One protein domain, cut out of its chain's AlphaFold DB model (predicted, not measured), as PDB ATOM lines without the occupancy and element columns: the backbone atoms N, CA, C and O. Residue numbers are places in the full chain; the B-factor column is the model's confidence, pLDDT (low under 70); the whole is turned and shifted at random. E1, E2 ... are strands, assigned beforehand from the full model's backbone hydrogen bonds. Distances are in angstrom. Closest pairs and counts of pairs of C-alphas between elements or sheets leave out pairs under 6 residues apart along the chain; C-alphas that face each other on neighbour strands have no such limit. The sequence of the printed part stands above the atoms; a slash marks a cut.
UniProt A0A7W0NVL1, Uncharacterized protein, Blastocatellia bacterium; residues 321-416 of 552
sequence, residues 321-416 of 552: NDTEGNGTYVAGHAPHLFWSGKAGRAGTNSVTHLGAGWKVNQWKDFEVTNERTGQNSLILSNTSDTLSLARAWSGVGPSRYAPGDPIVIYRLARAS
ATOM      1  N   ASN A 321       9.325  24.603  37.300       97.25
ATOM      2  CA  ASN A 321       7.866  24.631  37.190       97.25
ATOM      3  C   ASN A 321       7.187  24.012  38.417       97.25
ATOM      4  O   ASN A 321       7.743  23.122  39.050       97.25
ATOM      5  N   ASP A 322       5.972  24.447  38.728       97.62
ATOM      6  CA  ASP A 322       5.137  23.793  39.735       97.62
ATOM      7  C   ASP A 322       4.610  22.459  39.200       97.62
ATOM      8  O   ASP A 322       3.906  22.428  38.189       97.62
ATOM      9  N   THR A 323       4.974  21.359  39.856       97.50
ATOM     10  CA  THR A 323       4.563  20.003  39.462       97.50
ATOM     11  C   THR A 323       3.435  19.461  40.332       97.50
ATOM     12  O   THR A 323       2.675  18.610  39.881       97.50
ATOM     13  N   GLU A 324       3.268  19.993  41.544       97.25
ATOM     14  CA  GLU A 324       2.318  19.464  42.533       97.25
ATOM     15  C   GLU A 324       1.052  20.321  42.679       97.25
ATOM     16  O   GLU A 324       0.129  19.965  43.407       97.25
ATOM     17  N   GLY A 325       0.998  21.481  42.021       96.25
ATOM     18  CA  GLY A 325      -0.135  22.407  42.094       96.25
ATOM     19  C   GLY A 325      -0.134  23.293  43.345       96.25
ATOM     20  O   GLY A 325      -1.015  24.137  43.522       96.25
ATOM     21  N   ASN A 326       0.868  23.152  44.215       94.88
ATOM     22  CA  ASN A 326       0.996  23.882  45.481       94.88
ATOM     23  C   ASN A 326       2.234  24.800  45.542       94.88
ATOM     24  O   ASN A 326       2.512  25.379  46.588       94.88
ATOM     25  N   GLY A 327       2.941  24.968  44.422       93.38
ATOM     26  CA  GLY A 327       4.109  25.839  44.287       93.38
ATOM     27  C   GLY A 327       5.418  25.072  44.416       93.38
ATOM     28  O   GLY A 327       6.481  25.684  44.491       93.38
ATOM     29  N   THR A 328       5.349  23.742  44.444       95.44
ATOM     30  CA  THR A 328       6.496  22.864  44.654       95.44
ATOM     31  C   THR A 328       6.935  22.238  43.340       95.44
ATOM     32  O   THR A 328       6.119  21.819  42.522       95.44
ATOM     33  N   TYR A 329       8.251  22.150  43.159       95.12
ATOM     34  CA  TYR A 329       8.872  21.382  42.088       95.12
ATOM     35  C   TYR A 329       9.338  20.025  42.622       95.12
ATOM     36  O   TYR A 329      10.141  19.974  43.556       95.12
ATOM     37  N   VAL A 330       8.899  18.944  41.982       95.31
ATOM     38  CA  VAL A 330       9.394  17.582  42.202       95.31
ATOM     39  C   VAL A 330      10.018  17.067  40.908       95.31
ATOM     40  O   VAL A 330       9.414  17.083  39.834       95.31
ATOM     41  N   ALA A 331      11.270  16.619  40.994       92.56
ATOM     42  CA  ALA A 331      12.010  16.158  39.828       92.56
ATOM     43  C   ALA A 331      11.336  14.940  39.170       92.56
ATOM     44  O   ALA A 331      10.993  13.969  39.834       92.56
ATOM     45  N   GLY A 332      11.187  14.986  37.844       90.69
ATOM     46  CA  GLY A 332      10.584  13.909  37.048       90.69
ATOM     47  C   GLY A 332       9.058  13.962  36.940       90.69
ATOM     48  O   GLY A 332       8.506  13.297  36.066       90.69
ATOM     49  N   HIS A 333       8.379  14.772  37.754       95.38
ATOM     50  CA  HIS A 333       6.938  14.984  37.632       95.38
ATOM     51  C   HIS A 333       6.619  15.977  36.505       95.38
ATOM     52  O   HIS A 333       7.404  16.878  36.191       95.38
ATOM     53  N   ALA A 334       5.459  15.800  35.868       96.12
ATOM     54  CA  ALA A 334       4.975  16.730  34.853       96.12
ATOM     55  C   ALA A 334       4.502  18.045  35.507       96.12
ATOM     56  O   ALA A 334       3.993  18.012  36.625       96.12
ATOM     57  N   PRO A 335       4.624  19.199  34.825       97.31
ATOM     58  CA  PRO A 335       4.047  20.446  35.313       97.31
ATOM     59  C   PRO A 335       2.533  20.340  35.537       97.31
ATOM     60  O   PRO A 335       1.815  19.778  34.706       97.31
ATOM     61  N   HIS A 336       2.046  20.921  36.631       98.06
ATOM     62  CA  HIS A 336       0.632  20.910  36.984       98.06
ATOM     63  C   HIS A 336      -0.154  21.903  36.119       98.06
ATOM     64  O   HIS A 336       0.062  23.115  36.188       98.06
ATOM     65  N   LEU A 337      -1.092  21.399  35.313       97.94
ATOM     66  CA  LEU A 337      -2.027  22.230  34.556       97.94
ATOM     67  C   LEU A 337      -3.122  22.750  35.491       97.94
ATOM     68  O   LEU A 337      -3.972  21.982  35.934       97.94
ATOM     69  N   PHE A 338      -3.147  24.059  35.735       98.06
ATOM     70  CA  PHE A 338      -4.156  24.671  36.603       98.06
ATOM     71  C   PHE A 338      -5.471  24.938  35.884       98.06
ATOM     72  O   PHE A 338      -6.546  24.839  36.475       98.06
ATOM     73  N   TRP A 339      -5.392  25.334  34.614       98.00
ATOM     74  CA  TRP A 339      -6.572  25.663  33.828       98.00
ATOM     75  C   TRP A 339      -6.277  25.630  32.328       98.00
ATOM     76  O   TRP A 339      -5.193  26.018  31.892       98.00
ATOM     77  N   SER A 340      -7.265  25.228  31.529       96.94
ATOM     78  CA  SER A 340      -7.214  25.295  30.067       96.94
ATOM     79  C   SER A 340      -8.550  25.735  29.482       96.94
ATOM     80  O   SER A 340      -9.604  25.358  29.992       96.94
ATOM     81  N   GLY A 341      -8.515  26.447  28.362       96.31
ATOM     82  CA  GLY A 341      -9.709  26.854  27.631       96.31
ATOM     83  C   GLY A 341      -9.372  27.496  26.292       96.31
ATOM     84  O   GLY A 341      -8.308  27.257  25.724       96.31
ATOM     85  N   LYS A 342     -10.289  28.305  25.760       95.81
ATOM     86  CA  LYS A 342     -10.094  29.034  24.496       95.81
ATOM     87  C   LYS A 342     -10.314  30.528  24.676       95.81
ATOM     88  O   LYS A 342     -11.216  30.924  25.408       95.81
ATOM     89  N   ALA A 343      -9.545  31.356  23.981       94.56
ATOM     90  CA  ALA A 343      -9.806  32.789  23.923       94.56
ATOM     91  C   ALA A 343     -11.205  33.039  23.338       94.56
ATOM     92  O   ALA A 343     -11.521  32.560  22.252       94.56
ATOM     93  N   GLY A 344     -12.049  33.783  24.048       90.94
ATOM     94  CA  GLY A 344     -13.348  34.248  23.557       90.94
ATOM     95  C   GLY A 344     -13.271  35.662  22.981       90.94
ATOM     96  O   GLY A 344     -13.891  35.951  21.960       90.94
ATOM     97  N   ARG A 345     -12.473  36.540  23.601       87.75
ATOM     98  CA  ARG A 345     -12.143  37.875  23.081       87.75
ATOM     99  C   ARG A 345     -10.663  38.180  23.278       87.75
ATOM    100  O   ARG A 345     -10.042  37.731  24.241       87.75
ATOM    101  N   ALA A 346     -10.126  38.958  22.348       77.81
ATOM    102  CA  ALA A 346      -8.738  39.382  22.326       77.81
ATOM    103  C   ALA A 346      -8.606  40.850  22.734       77.81
ATOM    104  O   ALA A 346      -9.383  41.687  22.274       77.81
ATOM    105  N   GLY A 347      -7.590  41.167  23.535       79.06
ATOM    106  CA  GLY A 347      -7.164  42.536  23.805       79.06
ATOM    107  C   GLY A 347      -5.644  42.671  23.737       79.06
ATOM    108  O   GLY A 347      -4.912  41.696  23.563       79.06
ATOM    109  N   THR A 348      -5.146  43.904  23.837       81.44
ATOM    110  CA  THR A 348      -3.700  44.141  23.951       81.44
ATOM    111  C   THR A 348      -3.279  43.877  25.389       81.44
ATOM    112  O   THR A 348      -3.792  44.533  26.290       81.44
ATOM    113  N   ASN A 349      -2.344  42.945  25.602       85.62
ATOM    114  CA  ASN A 349      -1.936  42.497  26.942       85.62
ATOM    115  C   ASN A 349      -3.132  42.048  27.809       85.62
ATOM    116  O   ASN A 349      -3.145  42.238  29.023       85.62
ATOM    117  N   SER A 350      -4.158  41.468  27.189       90.81
ATOM    118  CA  SER A 350      -5.286  40.869  27.894       90.81
ATOM    119  C   SER A 350      -5.919  39.763  27.065       90.81
ATOM    120  O   SER A 350      -5.836  39.750  25.833       90.81
ATOM    121  N   VAL A 351      -6.561  38.820  27.748       93.25
ATOM    122  CA  VAL A 351      -7.332  37.767  27.091       93.25
ATOM    123  C   VAL A 351      -8.550  37.405  27.925       93.25
ATOM    124  O   VAL A 351      -8.450  37.223  29.138       93.25
ATOM    125  N   THR A 352      -9.704  37.312  27.268       95.25
ATOM    126  CA  THR A 352     -10.977  36.976  27.912       95.25
ATOM    127  C   THR A 352     -11.425  35.590  27.484       95.25
ATOM    128  O   THR A 352     -11.539  35.319  26.286       95.25
ATOM    129  N   HIS A 353     -11.745  34.736  28.451       95.44
ATOM    130  CA  HIS A 353     -12.492  33.502  28.245       95.44
ATOM    131  C   HIS A 353     -13.932  33.722  28.712       95.44
ATOM    132  O   HIS A 353     -14.193  33.785  29.909       95.44
ATOM    133  N   LEU A 354     -14.869  33.864  27.772       93.44
ATOM    134  CA  LEU A 354     -16.259  34.198  28.097       93.44
ATOM    135  C   LEU A 354     -16.872  33.143  29.026       93.44
ATOM    136  O   LEU A 354     -16.896  31.964  28.687       93.44
ATOM    137  N   GLY A 355     -17.383  33.584  30.179       92.31
ATOM    138  CA  GLY A 355     -18.052  32.704  31.138       92.31
ATOM    139  C   GLY A 355     -17.118  31.846  31.999       92.31
ATOM    140  O   GLY A 355     -17.573  30.840  32.532       92.31
ATOM    141  N   ALA A 356     -15.840  32.222  32.161       94.12
ATOM    142  CA  ALA A 356     -14.884  31.423  32.939       94.12
ATOM    143  C   ALA A 356     -15.273  31.222  34.416       94.12
ATOM    144  O   ALA A 356     -14.928  30.199  35.003       94.12
ATOM    145  N   GLY A 357     -15.958  32.199  35.022       96.19
ATOM    146  CA  GLY A 357     -16.402  32.136  36.417       96.19
ATOM    147  C   GLY A 357     -15.263  32.162  37.445       96.19
ATOM    148  O   GLY A 357     -15.433  31.671  38.559       96.19
ATOM    149  N   TRP A 358     -14.097  32.705  37.087       97.81
ATOM    150  CA  TRP A 358     -12.942  32.793  37.979       97.81
ATOM    151  C   TRP A 358     -13.208  33.703  39.183       97.81
ATOM    152  O   TRP A 358     -14.004  34.643  39.133       97.81
ATOM    153  N   LYS A 359     -12.485  33.471  40.279       98.12
ATOM    154  CA  LYS A 359     -12.410  34.456  41.363       98.12
ATOM    155  C   LYS A 359     -11.475  35.592  40.948       98.12
ATOM    156  O   LYS A 359     -10.489  35.369  40.243       98.12
ATOM    157  N   VAL A 360     -11.764  36.811  41.406       97.62
ATOM    158  CA  VAL A 360     -10.885  37.968  41.177       97.62
ATOM    159  C   VAL A 360      -9.482  37.650  41.700       97.62
ATOM    160  O   VAL A 360      -9.334  37.196  42.831       97.62
ATOM    161  N   ASN A 361      -8.466  37.879  40.865       96.75
ATOM    162  CA  ASN A 361      -7.049  37.593  41.130       96.75
ATOM    163  C   ASN A 361      -6.698  36.129  41.440       96.75
ATOM    164  O   ASN A 361      -5.610  35.862  41.941       96.75
ATOM    165  N   GLN A 362      -7.569  35.176  41.100       97.62
ATOM    166  CA  GLN A 362      -7.276  33.743  41.191       97.62
ATOM    167  C   GLN A 362      -5.969  33.340  40.489       97.62
ATOM    168  O   GLN A 362      -5.270  32.457  40.974       97.62
ATOM    169  N   TRP A 363      -5.649  33.981  39.363       97.00
ATOM    170  CA  TRP A 363      -4.511  33.650  38.501       97.00
ATOM    171  C   TRP A 363      -3.384  34.677  38.556       97.00
ATOM    172  O   TRP A 363      -2.481  34.642  37.725       97.00
ATOM    173  N   LYS A 364      -3.424  35.619  39.501       94.12
ATOM    174  CA  LYS A 364      -2.334  36.578  39.676       94.12
ATOM    175  C   LYS A 364      -1.019  35.833  39.952       94.12
ATOM    176  O   LYS A 364      -1.005  34.916  40.766       94.12
ATOM    177  N   ASP A 365       0.059  36.258  39.292       91.81
ATOM    178  CA  ASP A 365       1.417  35.699  39.378       91.81
ATOM    179  C   ASP A 365       1.601  34.315  38.712       91.81
ATOM    180  O   ASP A 365       2.655  33.691  38.842       91.81
ATOM    181  N   PHE A 366       0.598  33.844  37.958       95.25
ATOM    182  CA  PHE A 366       0.688  32.649  37.112       95.25
ATOM    183  C   PHE A 366       1.116  33.011  35.683       95.25
ATOM    184  O   PHE A 366       1.104  34.172  35.274       95.25
ATOM    185  N   GLU A 367       1.453  31.993  34.900       93.81
ATOM    186  CA  GLU A 367       1.845  32.106  33.499       93.81
ATOM    187  C   GLU A 367       0.693  31.672  32.592       93.81
ATOM    188  O   GLU A 367       0.149  30.576  32.747       93.81
ATOM    189  N   VAL A 368       0.352  32.495  31.598       93.88
ATOM    190  CA  VAL A 368      -0.580  32.116  30.529       93.88
ATOM    191  C   VAL A 368       0.180  31.832  29.240       93.88
ATOM    192  O   VAL A 368       1.123  32.544  28.898       93.88
ATOM    193  N   THR A 369      -0.225  30.798  28.501       92.75
ATOM    194  CA  THR A 369       0.332  30.474  27.181       92.75
ATOM    195  C   THR A 369      -0.765  30.332  26.134       92.75
ATOM    196  O   THR A 369      -1.739  29.612  26.348       92.75
ATOM    197  N   ASN A 370      -0.561  30.952  24.971       91.62
ATOM    198  CA  ASN A 370      -1.277  30.640  23.737       91.62
ATOM    199  C   ASN A 370      -0.631  29.407  23.091       91.62
ATOM    200  O   ASN A 370       0.485  29.490  22.577       91.62
ATOM    201  N   GLU A 371      -1.300  28.253  23.098       90.94
ATOM    202  CA  GLU A 371      -0.692  27.021  22.568       90.94
ATOM    203  C   GLU A 371      -0.608  26.990  21.042       90.94
ATOM    204  O   GLU A 371       0.187  26.228  20.495       90.94
ATOM    205  N   ARG A 372      -1.370  27.842  20.346       90.62
ATOM    206  CA  ARG A 372      -1.283  27.956  18.886       90.62
ATOM    207  C   ARG A 372      -0.006  28.671  18.456       90.62
ATOM    208  O   ARG A 372       0.617  28.270  17.479       90.62
ATOM    209  N   THR A 373       0.365  29.741  19.156       85.62
ATOM    210  CA  THR A 373       1.505  30.598  18.777       85.62
ATOM    211  C   THR A 373       2.758  30.341  19.611       85.62
ATOM    212  O   THR A 373       3.847  30.768  19.228       85.62
ATOM    213  N   GLY A 374       2.625  29.669  20.757       85.12
ATOM    214  CA  GLY A 374       3.693  29.488  21.738       85.12
ATOM    215  C   GLY A 374       4.019  30.747  22.549       85.12
ATOM    216  O   GLY A 374       4.983  30.734  23.314       85.12
ATOM    217  N   GLN A 375       3.251  31.833  22.393       85.38
ATOM    218  CA  GLN A 375       3.430  33.056  23.177       85.38
ATOM    219  C   GLN A 375       3.032  32.823  24.636       85.38
ATOM    220  O   GLN A 375       1.983  32.233  24.897       85.38
ATOM    221  N   ASN A 376       3.839  33.320  25.576       89.06
ATOM    222  CA  ASN A 376       3.528  33.319  27.003       89.06
ATOM    223  C   ASN A 376       3.607  34.722  27.603       89.06
ATOM    224  O   ASN A 376       4.298  35.587  27.065       89.06
ATOM    225  N   SER A 377       2.931  34.911  28.733       89.56
ATOM    226  CA  SER A 377       3.008  36.131  29.531       89.56
ATOM    227  C   SER A 377       2.651  35.867  30.992       89.56
ATOM    228  O   SER A 377       1.800  35.022  31.278       89.56
ATOM    229  N   LEU A 378       3.232  36.667  31.883       90.38
ATOM    230  CA  LEU A 378       2.849  36.756  33.285       90.38
ATOM    231  C   LEU A 378       1.452  37.382  33.431       90.38
ATOM    232  O   LEU A 378       1.160  38.430  32.847       90.38
ATOM    233  N   ILE A 379       0.605  36.779  34.260       93.06
ATOM    234  CA  ILE A 379      -0.717  37.299  34.615       93.06
ATOM    235  C   ILE A 379      -0.573  38.265  35.800       93.06
ATOM    236  O   ILE A 379      -0.188  37.871  36.899       93.06
ATOM    237  N   LEU A 380      -0.917  39.538  35.595       91.88
ATOM    238  CA  LEU A 380      -0.860  40.576  36.635       91.88
ATOM    239  C   LEU A 380      -2.101  40.573  37.537       91.88
ATOM    240  O   LEU A 380      -2.021  40.888  38.724       91.88
ATOM    241  N   SER A 381      -3.257  40.248  36.960       94.44
ATOM    242  CA  SER A 381      -4.554  40.194  37.638       94.44
ATOM    243  C   SER A 381      -5.585  39.490  36.760       94.44
ATOM    244  O   SER A 381      -5.380  39.330  35.556       94.44
ATOM    245  N   ASN A 382      -6.733  39.131  37.334       97.31
ATOM    246  CA  ASN A 382      -7.887  38.694  36.551       97.31
ATOM    247  C   ASN A 382      -9.222  39.104  37.182       97.31
ATOM    248  O   ASN A 382      -9.352  39.148  38.405       97.31
ATOM    249  N   THR A 383     -10.219  39.361  36.335       97.56
ATOM    250  CA  THR A 383     -11.640  39.426  36.713       97.56
ATOM    251  C   THR A 383     -12.241  38.013  36.709       97.56
ATOM    252  O   THR A 383     -11.512  37.020  36.668       97.56
ATOM    253  N   SER A 384     -13.573  37.899  36.705       97.06
ATOM    254  CA  SER A 384     -14.262  36.616  36.567       97.06
ATOM    255  C   SER A 384     -14.050  35.905  35.230       97.06
ATOM    256  O   SER A 384     -14.365  34.724  35.119       97.06
ATOM    257  N   ASP A 385     -13.549  36.592  34.206       96.88
ATOM    258  CA  ASP A 385     -13.414  36.028  32.858       96.88
ATOM    259  C   ASP A 385     -12.241  36.586  32.039       96.88
ATOM    260  O   ASP A 385     -11.962  36.090  30.947       96.88
ATOM    261  N   THR A 386     -11.541  37.605  32.540       96.44
ATOM    262  CA  THR A 386     -10.522  38.332  31.780       96.44
ATOM    263  C   THR A 386      -9.210  38.380  32.540       96.44
ATOM    264  O   THR A 386      -9.168  38.826  33.684       96.44
ATOM    265  N   LEU A 387      -8.133  37.949  31.884       95.44
ATOM    266  CA  LEU A 387      -6.760  38.075  32.366       95.44
ATOM    267  C   LEU A 387      -6.170  39.412  31.905       95.44
ATOM    268  O   LEU A 387      -6.254  39.756  30.722       95.44
ATOM    269  N   SER A 388      -5.517  40.126  32.817       93.00
ATOM    270  CA  SER A 388      -4.633  41.256  32.520       93.00
ATOM    271  C   SER A 388      -3.190  40.765  32.540       93.00
ATOM    272  O   SER A 388      -2.749  40.164  33.519       93.00
ATOM    273  N   LEU A 389      -2.458  40.999  31.456       89.88
ATOM    274  CA  LEU A 389      -1.140  40.417  31.223       89.88
ATOM    275  C   LEU A 389      -0.048  41.474  31.319       89.88
ATOM    276  O   LEU A 389      -0.260  42.647  31.000       89.88
ATOM    277  N   ALA A 390       1.141  41.043  31.725       86.50
ATOM    278  CA  ALA A 390       2.306  41.904  31.745       86.50
ATOM    279  C   ALA A 390       2.627  42.391  30.331       86.50
ATOM    280  O   ALA A 390       2.512  41.662  29.338       86.50
ATOM    281  N   ARG A 391       3.054  43.652  30.226       77.00
ATOM    282  CA  ARG A 391       3.474  44.193  28.937       77.00
ATOM    283  C   ARG A 391       4.693  43.412  28.463       77.00
ATOM    284  O   ARG A 391       5.725  43.368  29.132       77.00
ATOM    285  N   ALA A 392       4.586  42.845  27.268       67.62
ATOM    286  CA  ALA A 392       5.719  42.212  26.626       67.62
ATOM    287  C   ALA A 392       6.894  43.193  26.491       67.62
ATOM    288  O   ALA A 392       6.716  44.384  26.213       67.62
ATOM    289  N   TRP A 393       8.111  42.672  26.642       68.81
ATOM    290  CA  TRP A 393       9.323  43.431  26.361       68.81
ATOM    291  C   TRP A 393       9.274  44.054  24.953       68.81
ATOM    292  O   TRP A 393       8.875  43.403  23.983       68.81
ATOM    293  N   SER A 394       9.689  45.320  24.843       58.00
ATOM    294  CA  SER A 394       9.494  46.172  23.658       58.00
ATOM    295  C   SER A 394      10.046  45.592  22.350       58.00
ATOM    296  O   SER A 394       9.557  45.953  21.285       58.00
ATOM    297  N   GLY A 395      11.017  44.675  22.420       59.00
ATOM    298  CA  GLY A 395      11.610  44.012  21.256       59.00
ATOM    299  C   GLY A 395      10.842  42.808  20.693       59.00
ATOM    300  O   GLY A 395      11.242  42.302  19.650       59.00
ATOM    301  N   VAL A 396       9.783  42.326  21.358       61.28
ATOM    302  CA  VAL A 396       9.008  41.133  20.930       61.28
ATOM    303  C   VAL A 396       7.558  41.481  20.552       61.28
ATOM    304  O   VAL A 396       6.952  40.789  19.739       61.28
ATOM    305  N   GLY A 397       7.031  42.608  21.050       64.19
ATOM    306  CA  GLY A 397       5.648  43.043  20.811       64.19
ATOM    307  C   GLY A 397       4.644  42.385  21.769       64.19
ATOM    308  O   GLY A 397       4.981  41.395  22.408       64.19
ATOM    309  N   PRO A 398       3.430  42.948  21.929       68.19
ATOM    310  CA  PRO A 398       2.462  42.486  22.927       68.19
ATOM    311  C   PRO A 398       2.031  41.038  22.678       68.19
ATOM    312  O   PRO A 398       1.940  40.606  21.526       68.19
ATOM    313  N   SER A 399       1.686  40.323  23.752       69.75
ATOM    314  CA  SER A 399       1.002  39.032  23.635       69.75
ATOM    315  C   SER A 399      -0.338  39.237  22.932       69.75
ATOM    316  O   SER A 399      -1.133  40.084  23.349       69.75
ATOM    317  N   ARG A 400      -0.576  38.491  21.848       78.12
ATOM    318  CA  ARG A 400      -1.805  38.577  21.054       78.12
ATOM    319  C   ARG A 400      -2.497  37.222  21.048       78.12
ATOM    320  O   ARG A 400      -1.902  36.196  20.731       78.12
ATOM    321  N   TYR A 401      -3.777  37.254  21.373       86.69
ATOM    322  CA  TYR A 401      -4.672  36.110  21.286       86.69
ATOM    323  C   TYR A 401      -5.680  36.392  20.177       86.69
ATOM    324  O   TYR A 401      -6.034  37.548  19.957       86.69
ATOM    325  N   ALA A 402      -6.135  35.367  19.473       89.56
ATOM    326  CA  ALA A 402      -7.290  35.439  18.589       89.56
ATOM    327  C   ALA A 402      -8.434  34.604  19.180       89.56
ATOM    328  O   ALA A 402      -8.163  33.592  19.830       89.56
ATOM    329  N   PRO A 403      -9.710  34.977  18.971       92.94
ATOM    330  CA  PRO A 403     -10.827  34.122  19.353       92.94
ATOM    331  C   PRO A 403     -10.651  32.691  18.823       92.94
ATOM    332  O   PRO A 403     -10.339  32.480  17.653       92.94
ATOM    333  N   GLY A 404     -10.830  31.702  19.696       92.94
ATOM    334  CA  GLY A 404     -10.615  30.286  19.407       92.94
ATOM    335  C   GLY A 404      -9.189  29.773  19.644       92.94
ATOM    336  O   GLY A 404      -8.971  28.561  19.538       92.94
ATOM    337  N   ASP A 405      -8.224  30.631  19.987       94.44
ATOM    338  CA  ASP A 405      -6.883  30.184  20.380       94.44
ATOM    339  C   ASP A 405      -6.924  29.379  21.684       94.44
ATOM    340  O   ASP A 405      -7.572  29.826  22.634       94.44
ATOM    341  N   PRO A 406      -6.245  28.218  21.770       95.25
ATOM    342  CA  PRO A 406      -6.129  27.481  23.021       95.25
ATOM    343  C   PRO A 406      -5.258  28.246  24.021       95.25
ATOM    344  O   PRO A 406      -4.166  28.711  23.687       95.25
ATOM    345  N   ILE A 407      -5.747  28.343  25.253       94.94
ATOM    346  CA  ILE A 407      -5.085  28.996  26.376       94.94
ATOM    347  C   ILE A 407      -4.869  27.963  27.471       94.94
ATOM    348  O   ILE A 407      -5.797  27.235  27.824       94.94
ATOM    349  N   VAL A 408      -3.677  27.960  28.057       96.56
ATOM    350  CA  VAL A 408      -3.359  27.189  29.263       96.56
ATOM    351  C   VAL A 408      -2.725  28.079  30.324       96.56
ATOM    352  O   VAL A 408      -1.999  29.018  29.984       96.56
ATOM    353  N   ILE A 409      -2.996  27.776  31.593       97.81
ATOM    354  CA  ILE A 409      -2.437  28.457  32.763       97.81
ATOM    355  C   ILE A 409      -1.598  27.463  33.568       97.81
ATOM    356  O   ILE A 409      -2.082  26.402  33.974       97.81
ATOM    357  N   TYR A 410      -0.343  27.838  33.801       97.44
ATOM    358  CA  TYR A 410       0.644  27.111  34.598       97.44
ATOM    359  C   TYR A 410       1.323  28.066  35.587       97.44
ATOM    360  O   TYR A 410       1.062  29.269  35.586       97.44
ATOM    361  N   ARG A 411       2.215  27.545  36.432       95.94
ATOM    362  CA  ARG A 411       2.978  28.341  37.399       95.94
ATOM    363  C   ARG A 411       4.436  27.894  37.467       95.94
ATOM    364  O   ARG A 411       4.735  26.707  37.359       95.94
ATOM    365  N   LEU A 412       5.340  28.848  37.683       96.00
ATOM    366  CA  LEU A 412       6.711  28.564  38.110       96.00
ATOM    367  C   LEU A 412       6.744  28.305  39.623       96.00
ATOM    368  O   LEU A 412       6.198  29.090  40.391       96.00
ATOM    369  N   ALA A 413       7.414  27.239  40.052       95.50
ATOM    370  CA  ALA A 413       7.625  26.930  41.466       95.50
ATOM    371  C   ALA A 413       8.666  27.861  42.106       95.50
ATOM    372  O   ALA A 413       8.435  28.424  43.172       95.50
ATOM    373  N   ARG A 414       9.827  28.033  41.454       93.44
ATOM    374  CA  ARG A 414      10.968  28.761  42.041       93.44
ATOM    375  C   ARG A 414      11.563  29.831  41.143       93.44
ATOM    376  O   ARG A 414      11.857  30.924  41.629       93.44
ATOM    377  N   ALA A 415      11.839  29.503  39.886       95.50
ATOM    378  CA  ALA A 415      12.637  30.361  39.024       95.50
ATOM    379  C   ALA A 415      12.490  30.006  37.546       95.50
ATOM    380  O   ALA A 415      12.353  28.835  37.185       95.50
ATOM    381  N   SER A 416      12.623  31.022  36.698       95.25
ATOM    382  CA  SER A 416      13.031  30.820  35.310       95.25
ATOM    383  C   SER A 416      14.544  30.610  35.217       95.25
ATOM    384  O   SER A 416      15.291  31.224  35.979       95.25
TER     385      SER A 416
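This is residues 321 to 416 of the 552 residues of an uncharacterized protein of Blastocatellia bacterium (UniProt A0A7W0NVL1). With little regular structure, seven short strands make one strongly twisted sheet, E1 E7 E4 E5 E6 E3 E2, curled like part of an open barrel; residues 321 to 338 and E8 lie beyond one end. The 96 printed residues have eight named strands, E1 to E8 along the chain, and no named helix: all strand, with 34 residues in named elements. The sheet is antiparallel, the whole compact, with radius of gyration of the C-alphas 13.0 A and spans 36 by 34 by 22 A.

Find C-alpha 376 at (3.528, 33.319, 27.003), where E5, residues 376 to 382, begins its 15.8 A. Then find E4 at 367 to 370, E6 at 386 to 389, E7 at 406 to 410, E1 at 339 to 342, E3 at 350 to 352 and E2 at 345 to 347. E8, residues 412 to 415, ends at (12.637, 30.361, 39.024).

Hairpins E4-E5 and E5-E6 form a meander, each strand the antiparallel neighbour of the one before; N 368 and O 377, and N 388 and O 381, are each 2.9 A apart, within hydrogen-bond range. E3 E4 E5 E6 and E4 E5 E6 E7 are Greek keys, four strands in a row of which three are a meander and the first is the antiparallel neighbour of the fourth. E8 pairs with no named strand.

The printed part has no cut; links E3 to E4 and E6 to E7 are long. Residues 392 to 399 have pLDDT under 70.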